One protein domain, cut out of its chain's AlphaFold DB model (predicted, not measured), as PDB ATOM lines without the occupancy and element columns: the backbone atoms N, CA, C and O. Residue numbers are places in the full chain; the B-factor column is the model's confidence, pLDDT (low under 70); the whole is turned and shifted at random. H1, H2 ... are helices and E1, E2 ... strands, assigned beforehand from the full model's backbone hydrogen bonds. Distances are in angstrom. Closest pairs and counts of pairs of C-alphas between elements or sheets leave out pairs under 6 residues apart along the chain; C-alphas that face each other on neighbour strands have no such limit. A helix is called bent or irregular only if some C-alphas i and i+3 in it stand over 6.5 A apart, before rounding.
ATOM      1  N   VAL A   2     118.566 116.608 122.973       40.47
ATOM      2  CA  VAL A   2     117.219 116.880 122.443       40.47
ATOM      3  C   VAL A   2     117.369 117.616 121.111       40.47
ATOM      4  O   VAL A   2     117.919 118.717 121.077       40.47
ATOM      5  N   ARG A   3     116.915 117.024 120.001       44.84
ATOM      6  CA  ARG A   3     116.815 117.749 118.730       44.84
ATOM      7  C   ARG A   3     115.649 118.725 118.839       44.84
ATOM      8  O   ARG A   3     114.488 118.346 118.965       44.84
ATOM      9  N   GLN A   4     115.984 120.006 118.838       52.12
ATOM     10  CA  GLN A   4     115.026 121.085 118.982       52.12
ATOM     11  C   GLN A   4     114.137 121.167 117.737       52.12
ATOM     12  O   GLN A   4     114.514 121.750 116.726       52.12
ATOM     13  N   GLY A   5     112.932 120.599 117.806       61.75
ATOM     14  CA  GLY A   5     111.892 120.935 116.839       61.75
ATOM     15  C   GLY A   5     111.626 122.451 116.862       61.75
ATOM     16  O   GLY A   5     111.720 123.093 117.915       61.75
ATOM     17  N   GLY A   6     111.370 123.030 115.688       79.12
ATOM     18  CA  GLY A   6     111.205 124.475 115.497       79.12
ATOM     19  C   GLY A   6     109.746 124.935 115.436       79.12
ATOM     20  O   GLY A   6     108.815 124.121 115.408       79.12
ATOM     21  N   VAL A   7     109.568 126.256 115.396       80.56
ATOM     22  CA  VAL A   7     108.290 126.945 115.153       80.56
ATOM     23  C   VAL A   7     108.117 127.208 113.658       80.56
ATOM     24  O   VAL A   7     109.067 127.596 112.986       80.56
ATOM     25  N   TYR A   8     106.920 126.984 113.123       83.19
ATOM     26  CA  TYR A   8     106.622 127.103 111.695       83.19
ATOM     27  C   TYR A   8     105.149 127.439 111.441       83.19
ATOM     28  O   TYR A   8     104.274 127.168 112.264       83.19
ATOM     29  N   LYS A   9     104.863 128.014 110.272       79.75
ATOM     30  CA  LYS A   9     103.514 128.412 109.856       79.75
ATOM     31  C   LYS A   9     102.881 127.333 108.976       79.75
ATOM     32  O   LYS A   9     103.564 126.688 108.179       79.75
ATOM     33  N   ARG A  10     101.575 127.107 109.117       78.88
ATOM     34  CA  ARG A  10     100.803 126.194 108.263       78.88
ATOM     35  C   ARG A  10      99.479 126.846 107.881       78.88
ATOM     36  O   ARG A  10      98.717 127.257 108.750       78.88
ATOM     37  N   CYS A  11      99.180 126.867 106.588       82.69
ATOM     38  CA  CYS A  11      97.874 127.248 106.059       82.69
ATOM     39  C   CYS A  11      96.972 126.022 105.829       82.69
ATOM     40  O   CYS A  11      97.446 124.888 105.691       82.69
ATOM     41  N   SER A  12      95.665 126.264 105.741       73.81
ATOM     42  CA  SER A  12      94.660 125.281 105.317       73.81
ATOM     43  C   SER A  12      94.346 125.335 103.817       73.81
ATOM     44  O   SER A  12      93.578 124.493 103.352       73.81
ATOM     45  N   CYS A  13      94.941 126.266 103.055       80.38
ATOM     46  CA  CYS A  13      94.740 126.369 101.609       80.38
ATOM     47  C   CYS A  13      95.061 125.066 100.884       80.38
ATOM     48  O   CYS A  13      96.068 124.409 101.174       80.38
ATOM     49  N   LYS A  14      94.199 124.729  99.930       83.75
ATOM     50  CA  LYS A  14      94.338 123.580  99.046       83.75
ATOM     51  C   LYS A  14      94.714 124.056  97.651       83.75
ATOM     52  O   LYS A  14      94.313 125.144  97.248       83.75
ATOM     53  N   ASP A  15      95.498 123.242  96.970       78.88
ATOM     54  CA  ASP A  15      95.752 123.378  95.550       78.88
ATOM     55  C   ASP A  15      94.438 123.156  94.794       78.88
ATOM     56  O   ASP A  15      93.676 122.246  95.134       78.88
ATOM     57  N   ALA A  16      94.161 124.011  93.815       76.19
ATOM     58  CA  ALA A  16      92.958 123.913  92.999       76.19
ATOM     59  C   ALA A  16      93.021 122.729  92.020       76.19
ATOM     60  O   ALA A  16      91.972 122.256  91.592       76.19
ATOM     61  N   VAL A  17      94.227 122.251  91.693       75.38
ATOM     62  CA  VAL A  17      94.455 121.154  90.743       75.38
ATOM     63  C   VAL A  17      94.432 119.806  91.463       75.38
ATOM     64  O   VAL A  17      93.638 118.934  91.129       75.38
ATOM     65  N   ASP A  18      95.246 119.664  92.512       79.81
ATOM     66  CA  ASP A  18      95.456 118.368  93.174       79.81
ATOM     67  C   ASP A  18      94.587 118.171  94.431       79.81
ATOM     68  O   ASP A  18      94.600 117.106  95.048       79.81
ATOM     69  N   GLY A  19      93.908 119.221  94.914       77.00
ATOM     70  CA  GLY A  19      93.146 119.208  96.174       77.00
ATOM     71  C   GLY A  19      94.001 119.081  97.448       77.00
ATOM     72  O   GLY A  19      93.482 119.131  98.572       77.00
ATOM     73  N   ASN A  20      95.320 118.944  97.296       80.31
ATOM     74  CA  ASN A  20      96.283 118.790  98.378       80.31
ATOM     75  C   ASN A  20      96.559 120.111  99.094       80.31
ATOM     76  O   ASN A  20      96.503 121.188  98.513       80.31
ATOM     77  N   ARG A  21      96.903 120.054 100.384       78.25
ATOM     78  CA  ARG A  21      97.252 121.269 101.139       78.25
ATOM     79  C   ARG A  21      98.563 121.863 100.617       78.25
ATOM     80  O   ARG A  21      99.586 121.182 100.627       78.25
ATOM     81  N   LEU A  22      98.547 123.152 100.275       78.81
ATOM     82  CA  LEU A  22      99.721 123.878  99.769       78.81
ATOM     83  C   LEU A  22     100.840 123.975 100.818       78.81
ATOM     84  O   LEU A  22     102.027 123.907 100.493       78.81
ATOM     85  N   GLY A  23     100.469 124.090 102.097       79.06
ATOM     86  CA  GLY A  23     101.417 124.137 103.207       79.06
ATOM     87  C   GLY A  23     102.395 125.306 103.071       79.06
ATOM     88  O   GLY A  23     101.973 126.454 103.023       79.06
ATOM     89  N   VAL A  24     103.697 125.007 103.017       74.38
ATOM     90  CA  VAL A  24     104.763 126.021 102.890       74.38
ATOM     91  C   VAL A  24     104.741 126.718 101.523       74.38
ATOM     92  O   VAL A  24     105.152 127.863 101.415       74.38
ATOM     93  N   ARG A  25     104.208 126.058 100.486       76.19
ATOM     94  CA  ARG A  25     104.132 126.594  99.116       76.19
ATOM     95  C   ARG A  25     102.942 127.531  98.898       76.19
ATOM     96  O   ARG A  25     102.681 127.934  97.772       76.19
ATOM     97  N   CYS A  26     102.170 127.832  99.942       80.38
ATOM     98  CA  CYS A  26     101.022 128.708  99.791       80.38
ATOM     99  C   CYS A  26     101.490 130.154  99.557       80.38
ATOM    100  O   CYS A  26     102.194 130.696 100.406       80.38
ATOM    101  N   PRO A  27     101.067 130.808  98.461       80.56
ATOM    102  CA  PRO A  27     101.480 132.178  98.156       80.56
ATOM    103  C   PRO A  27     100.980 133.186  99.199       80.56
ATOM    104  O   PRO A  27     101.622 134.198  99.445       80.56
ATOM    105  N   ARG A  28      99.873 132.872  99.883       77.19
ATOM    106  CA  ARG A  28      99.308 133.700 100.956       77.19
ATOM    107  C   ARG A  28      99.934 133.417 102.318       77.19
ATOM    108  O   ARG A  28      99.526 134.006 103.313       77.19
ATOM    109  N   LEU A  29     100.905 132.504 102.410       77.00
ATOM    110  CA  LEU A  29     101.451 132.081 103.697       77.00
ATOM    111  C   LEU A  29     102.123 133.222 104.454       77.00
ATOM    112  O   LEU A  29     102.088 133.193 105.677       77.00
ATOM    113  N   ASP A  30     102.690 134.219 103.781       72.94
ATOM    114  CA  ASP A  30     103.326 135.357 104.454       72.94
ATOM    115  C   ASP A  30     102.325 136.450 104.874       72.94
ATOM    116  O   ASP A  30     102.614 137.272 105.742       72.94
ATOM    117  N   GLU A  31     101.086 136.408 104.364       78.06
ATOM    118  CA  GLU A  31     100.054 137.386 104.714       78.06
ATOM    119  C   GLU A  31      99.714 137.349 106.217       78.06
ATOM    120  O   GLU A  31      99.637 136.298 106.883       78.06
ATOM    121  N   ARG A  32      99.478 138.542 106.772       68.69
ATOM    122  CA  ARG A  32      99.061 138.725 108.163       68.69
ATOM    123  C   ARG A  32      97.651 138.151 108.339       68.69
ATOM    124  O   ARG A  32      96.749 138.475 107.580       68.69
ATOM    125  N   GLY A  33      97.467 137.274 109.326       67.19
ATOM    126  CA  GLY A  33      96.192 136.580 109.558       67.19
ATOM    127  C   GLY A  33      95.953 135.345 108.678       67.19
ATOM    128  O   GLY A  33      94.962 134.647 108.879       67.19
ATOM    129  N   HIS A  34      96.859 135.024 107.747       78.44
ATOM    130  CA  HIS A  34      96.731 133.836 106.910       78.44
ATOM    131  C   HIS A  34      97.469 132.626 107.493       78.44
ATOM    132  O   HIS A  34      98.696 132.614 107.594       78.44
ATOM    133  N   GLY A  35      96.725 131.572 107.826       77.06
ATOM    134  CA  GLY A  35      97.265 130.352 108.423       77.06
ATOM    135  C   GLY A  35      97.561 130.490 109.917       77.06
ATOM    136  O   GLY A  35      97.420 131.553 110.515       77.06
ATOM    137  N   SER A  36      97.969 129.385 110.533       75.44
ATOM    138  CA  SER A  36      98.234 129.321 111.969       75.44
ATOM    139  C   SER A  36      99.665 128.882 112.233       75.44
ATOM    140  O   SER A  36     100.264 128.125 111.463       75.44
ATOM    141  N   TRP A  37     100.217 129.351 113.342       77.44
ATOM    142  CA  TRP A  37     101.547 128.977 113.795       77.44
ATOM    143  C   TRP A  37     101.494 127.685 114.608       77.44
ATOM    144  O   TRP A  37     100.539 127.415 115.343       77.44
ATOM    145  N   TYR A  38     102.527 126.870 114.430       76.94
ATOM    146  CA  TYR A  38     102.738 125.575 115.060       76.94
ATOM    147  C   TYR A  38     104.165 125.511 115.591       76.94
ATOM    148  O   TYR A  38     105.062 126.158 115.061       76.94
ATOM    149  N   PHE A  39     104.405 124.661 116.577       78.44
ATOM    150  CA  PHE A  39     105.749 124.232 116.929       78.44
ATOM    151  C   PHE A  39     105.798 122.714 117.048       78.44
ATOM    152  O   PHE A  39     104.780 122.037 117.239       78.44
ATOM    153  N   SER A  40     107.006 122.173 116.922       79.00
ATOM    154  CA  SER A  40     107.280 120.778 117.245       79.00
ATOM    155  C   SER A  40     108.392 120.682 118.276       79.00
ATOM    156  O   SER A  40     109.282 121.522 118.299       79.00
ATOM    157  N   LEU A  41     108.323 119.673 119.130       72.88
ATOM    158  CA  LEU A  41     109.316 119.345 120.140       72.88
ATOM    159  C   LEU A  41     109.538 117.839 120.076       72.88
ATOM    160  O   LEU A  41     108.576 117.070 120.082       72.88
ATOM    161  N   GLU A  42     110.792 117.412 119.984       69.69
ATOM    162  CA  GLU A  42     111.133 116.025 120.288       69.69
ATOM    163  C   GLU A  42     111.349 115.941 121.795       69.69
ATOM    164  O   GLU A  42     112.173 116.668 122.347       69.69
ATOM    165  N   LEU A  43     110.570 115.103 122.466       65.56
ATOM    166  CA  LEU A  43     110.765 114.824 123.878       65.56
ATOM    167  C   LEU A  43     111.892 113.793 124.047       65.56
ATOM    168  O   LEU A  43     112.148 112.998 123.134       65.56
ATOM    169  N   PRO A  44     112.564 113.782 125.211       59.25
ATOM    170  CA  PRO A  44     113.436 112.682 125.591       59.25
ATOM    171  C   PRO A  44     112.704 111.342 125.480       59.25
ATOM    172  O   PRO A  44     111.484 111.271 125.645       59.25
ATOM    173  N   VAL A  45     113.463 110.283 125.203       61.91
ATOM    174  CA  VAL A  45     112.936 108.917 125.162       61.91
ATOM    175  C   VAL A  45     112.296 108.602 126.515       61.91
ATOM    176  O   VAL A  45     112.916 108.821 127.559       61.91
ATOM    177  N   GLY A  46     111.039 108.160 126.492       54.78
ATOM    178  CA  GLY A  46     110.300 107.823 127.702       54.78
ATOM    179  C   GLY A  46     110.844 106.557 128.368       54.78
ATOM    180  O   GLY A  46     111.688 105.848 127.825       54.78
ATOM    181  N   ARG A  47     110.333 106.237 129.563       52.56
ATOM    182  CA  ARG A  47     110.655 104.971 130.257       52.56
ATOM    183  C   ARG A  47     110.221 103.725 129.473       52.56
ATOM    184  O   ARG A  47     110.709 102.638 129.742       52.56
ATOM    185  N   ASP A  48     109.319 103.909 128.516       67.25
ATOM    186  CA  ASP A  48     108.846 102.934 127.536       67.25
ATOM    187  C   ASP A  48     109.823 102.717 126.362       67.25
ATOM    188  O   ASP A  48     109.556 101.898 125.486       67.25
ATOM    189  N   GLY A  49     110.938 103.457 126.306       62.03
ATOM    190  CA  GLY A  49     111.897 103.396 125.201       62.03
ATOM    191  C   GLY A  49     111.415 104.086 123.921       62.03
ATOM    192  O   GLY A  49     112.131 104.081 122.918       62.03
ATOM    193  N   GLN A  50     110.232 104.710 123.935       64.31
ATOM    194  CA  GLN A  50     109.639 105.317 122.748       64.31
ATOM    195  C   GLN A  50     110.019 106.791 122.610       64.31
ATOM    196  O   GLN A  50     110.144 107.548 123.578       64.31
ATOM    197  N   ARG A  51     110.204 107.212 121.355       66.88
ATOM    198  CA  ARG A  51     110.420 108.614 120.991       66.88
ATOM    199  C   ARG A  51     109.076 109.319 120.885       66.88
ATOM    200  O   ARG A  51     108.279 109.008 120.003       66.88
ATOM    201  N   HIS A  52     108.865 110.331 121.717       66.06
ATOM    202  CA  HIS A  52     107.633 111.114 121.710       66.06
ATOM    203  C   HIS A  52     107.860 112.456 121.015       66.06
ATOM    204  O   HIS A  52     108.683 113.263 121.444       66.06
ATOM    205  N   ARG A  53     107.131 112.717 119.925       71.62
ATOM    206  CA  ARG A  53     107.151 114.020 119.247       71.62
ATOM    207  C   ARG A  53     105.880 114.785 119.577       71.62
ATOM    208  O   ARG A  53     104.796 114.425 119.126       71.62
ATOM    209  N   VAL A  54     106.022 115.885 120.307       69.81
ATOM    210  CA  VAL A  54     104.918 116.810 120.562       69.81
ATOM    211  C   VAL A  54     104.834 117.799 119.416       69.81
ATOM    212  O   VAL A  54     105.817 118.416 119.010       69.81
ATOM    213  N   ARG A  55     103.625 117.975 118.898       76.00
ATOM    214  CA  ARG A  55     103.316 119.012 117.927       76.00
ATOM    215  C   ARG A  55     102.065 119.741 118.377       76.00
ATOM    216  O   ARG A  55     101.038 119.115 118.613       76.00
ATOM    217  N   ARG A  56     102.135 121.067 118.441       73.25
ATOM    218  CA  ARG A  56     100.993 121.926 118.775       73.25
ATOM    219  C   ARG A  56     100.916 123.081 117.798       73.25
ATOM    220  O   ARG A  56     101.919 123.454 117.200       73.25
ATOM    221  N   GLY A  57      99.729 123.634 117.618       70.12
ATOM    222  CA  GLY A  57      99.551 124.874 116.876       70.12
ATOM    223  C   GLY A  57      98.117 125.347 116.877       70.12
ATOM    224  O   GLY A  57      97.307 124.834 117.639       70.12
ATOM    225  N   GLY A  58      97.841 126.333 116.028       69.25
ATOM    226  CA  GLY A  58      96.665 127.194 116.169       69.25
ATOM    227  C   GLY A  58      97.016 128.571 116.740       69.25
ATOM    228  O   GLY A  58      96.124 129.345 117.061       69.25
ATOM    229  N   PHE A  59      98.306 128.900 116.861       67.81
ATOM    230  CA  PHE A  59      98.728 130.193 117.388       67.81
ATOM    231  C   PHE A  59      98.585 131.292 116.330       67.81
ATOM    232  O   PHE A  59      98.862 131.077 115.146       67.81
ATOM    233  N   ALA A  60      98.187 132.485 116.768       62.31
ATOM    234  CA  ALA A  60      98.004 133.646 115.899       62.31
ATOM    235  C   ALA A  60      99.335 134.266 115.422       62.31
ATOM    236  O   ALA A  60      99.373 134.923 114.382       62.31
ATOM    237  N   SER A  61     100.443 134.040 116.139       67.50
ATOM    238  CA  SER A  61     101.761 134.594 115.805       67.50
ATOM    239  C   SER A  61     102.908 133.615 116.074       67.50
ATOM    240  O   SER A  61     102.780 132.672 116.861       67.50
TER     241      SER A  61
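AT A GLANCE: This is residues 2 to 61 of the 134 residues of the protein "Phage integrase, N-terminal SAM-like domain" of Amycolatopsis saalfeldensis (UniProt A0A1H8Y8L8). With little regular structure, this is a strongly twisted ribbon of three strands, with the loop 43 to 52 at one end and the long loop 11 to 26 and a short helix, H1, at the other. The printed part has 60 residues, in the order E1 H1 E2 E3; the sheet E1 - E2 - E3 is antiparallel. Its class is mostly strand, with 22 residues in named elements; it is loose, with a radius of gyration of the C-alphas of 14.8 A, and spans 45 by 26 by 16 A.

HOW THE PARTS SIT: Look first at inner strand E2, residues 36 to 42: with E3, residues 53 to 59, it forms a hairpin, antiparallel at 162 degrees, and N 39 and O 56 are 2.8 A apart, within hydrogen-bond range. On its other side is E1, residues 7 to 10, antiparallel at 136 degrees, with N 8 and O 38 at 2.8 A, within hydrogen-bond range. H1, residues 27 to 30, is only just not on the sheet, with 4 pairs of C-alphas within 10 A; its closest C-alpha to E1 is Leu 29, 7.5 A from that of Lys 9. H1 is too short for an O i to N i+4 pair; of its 1 O i to N i+3 pair, 0 are within range.

IN THESE COORDINATES: Find C-alpha 36 at (98.234, 129.321, 111.969); E2 runs 20.3 A from there. E3 runs 18.3 A to C-alpha 59 at (98.728, 130.193, 117.388). E1 measures 10.2 A; H1, 7.3 A from C-alpha 27 to 30, is irregular.

THE WHOLE: The C-alphas of Val 17 and Arg 47 are the farthest apart, 45.7 A. The printed part has no cut; the link E1 to H1 is long. Look for pLDDT under 70 in 22 residues, among them 42 to 52.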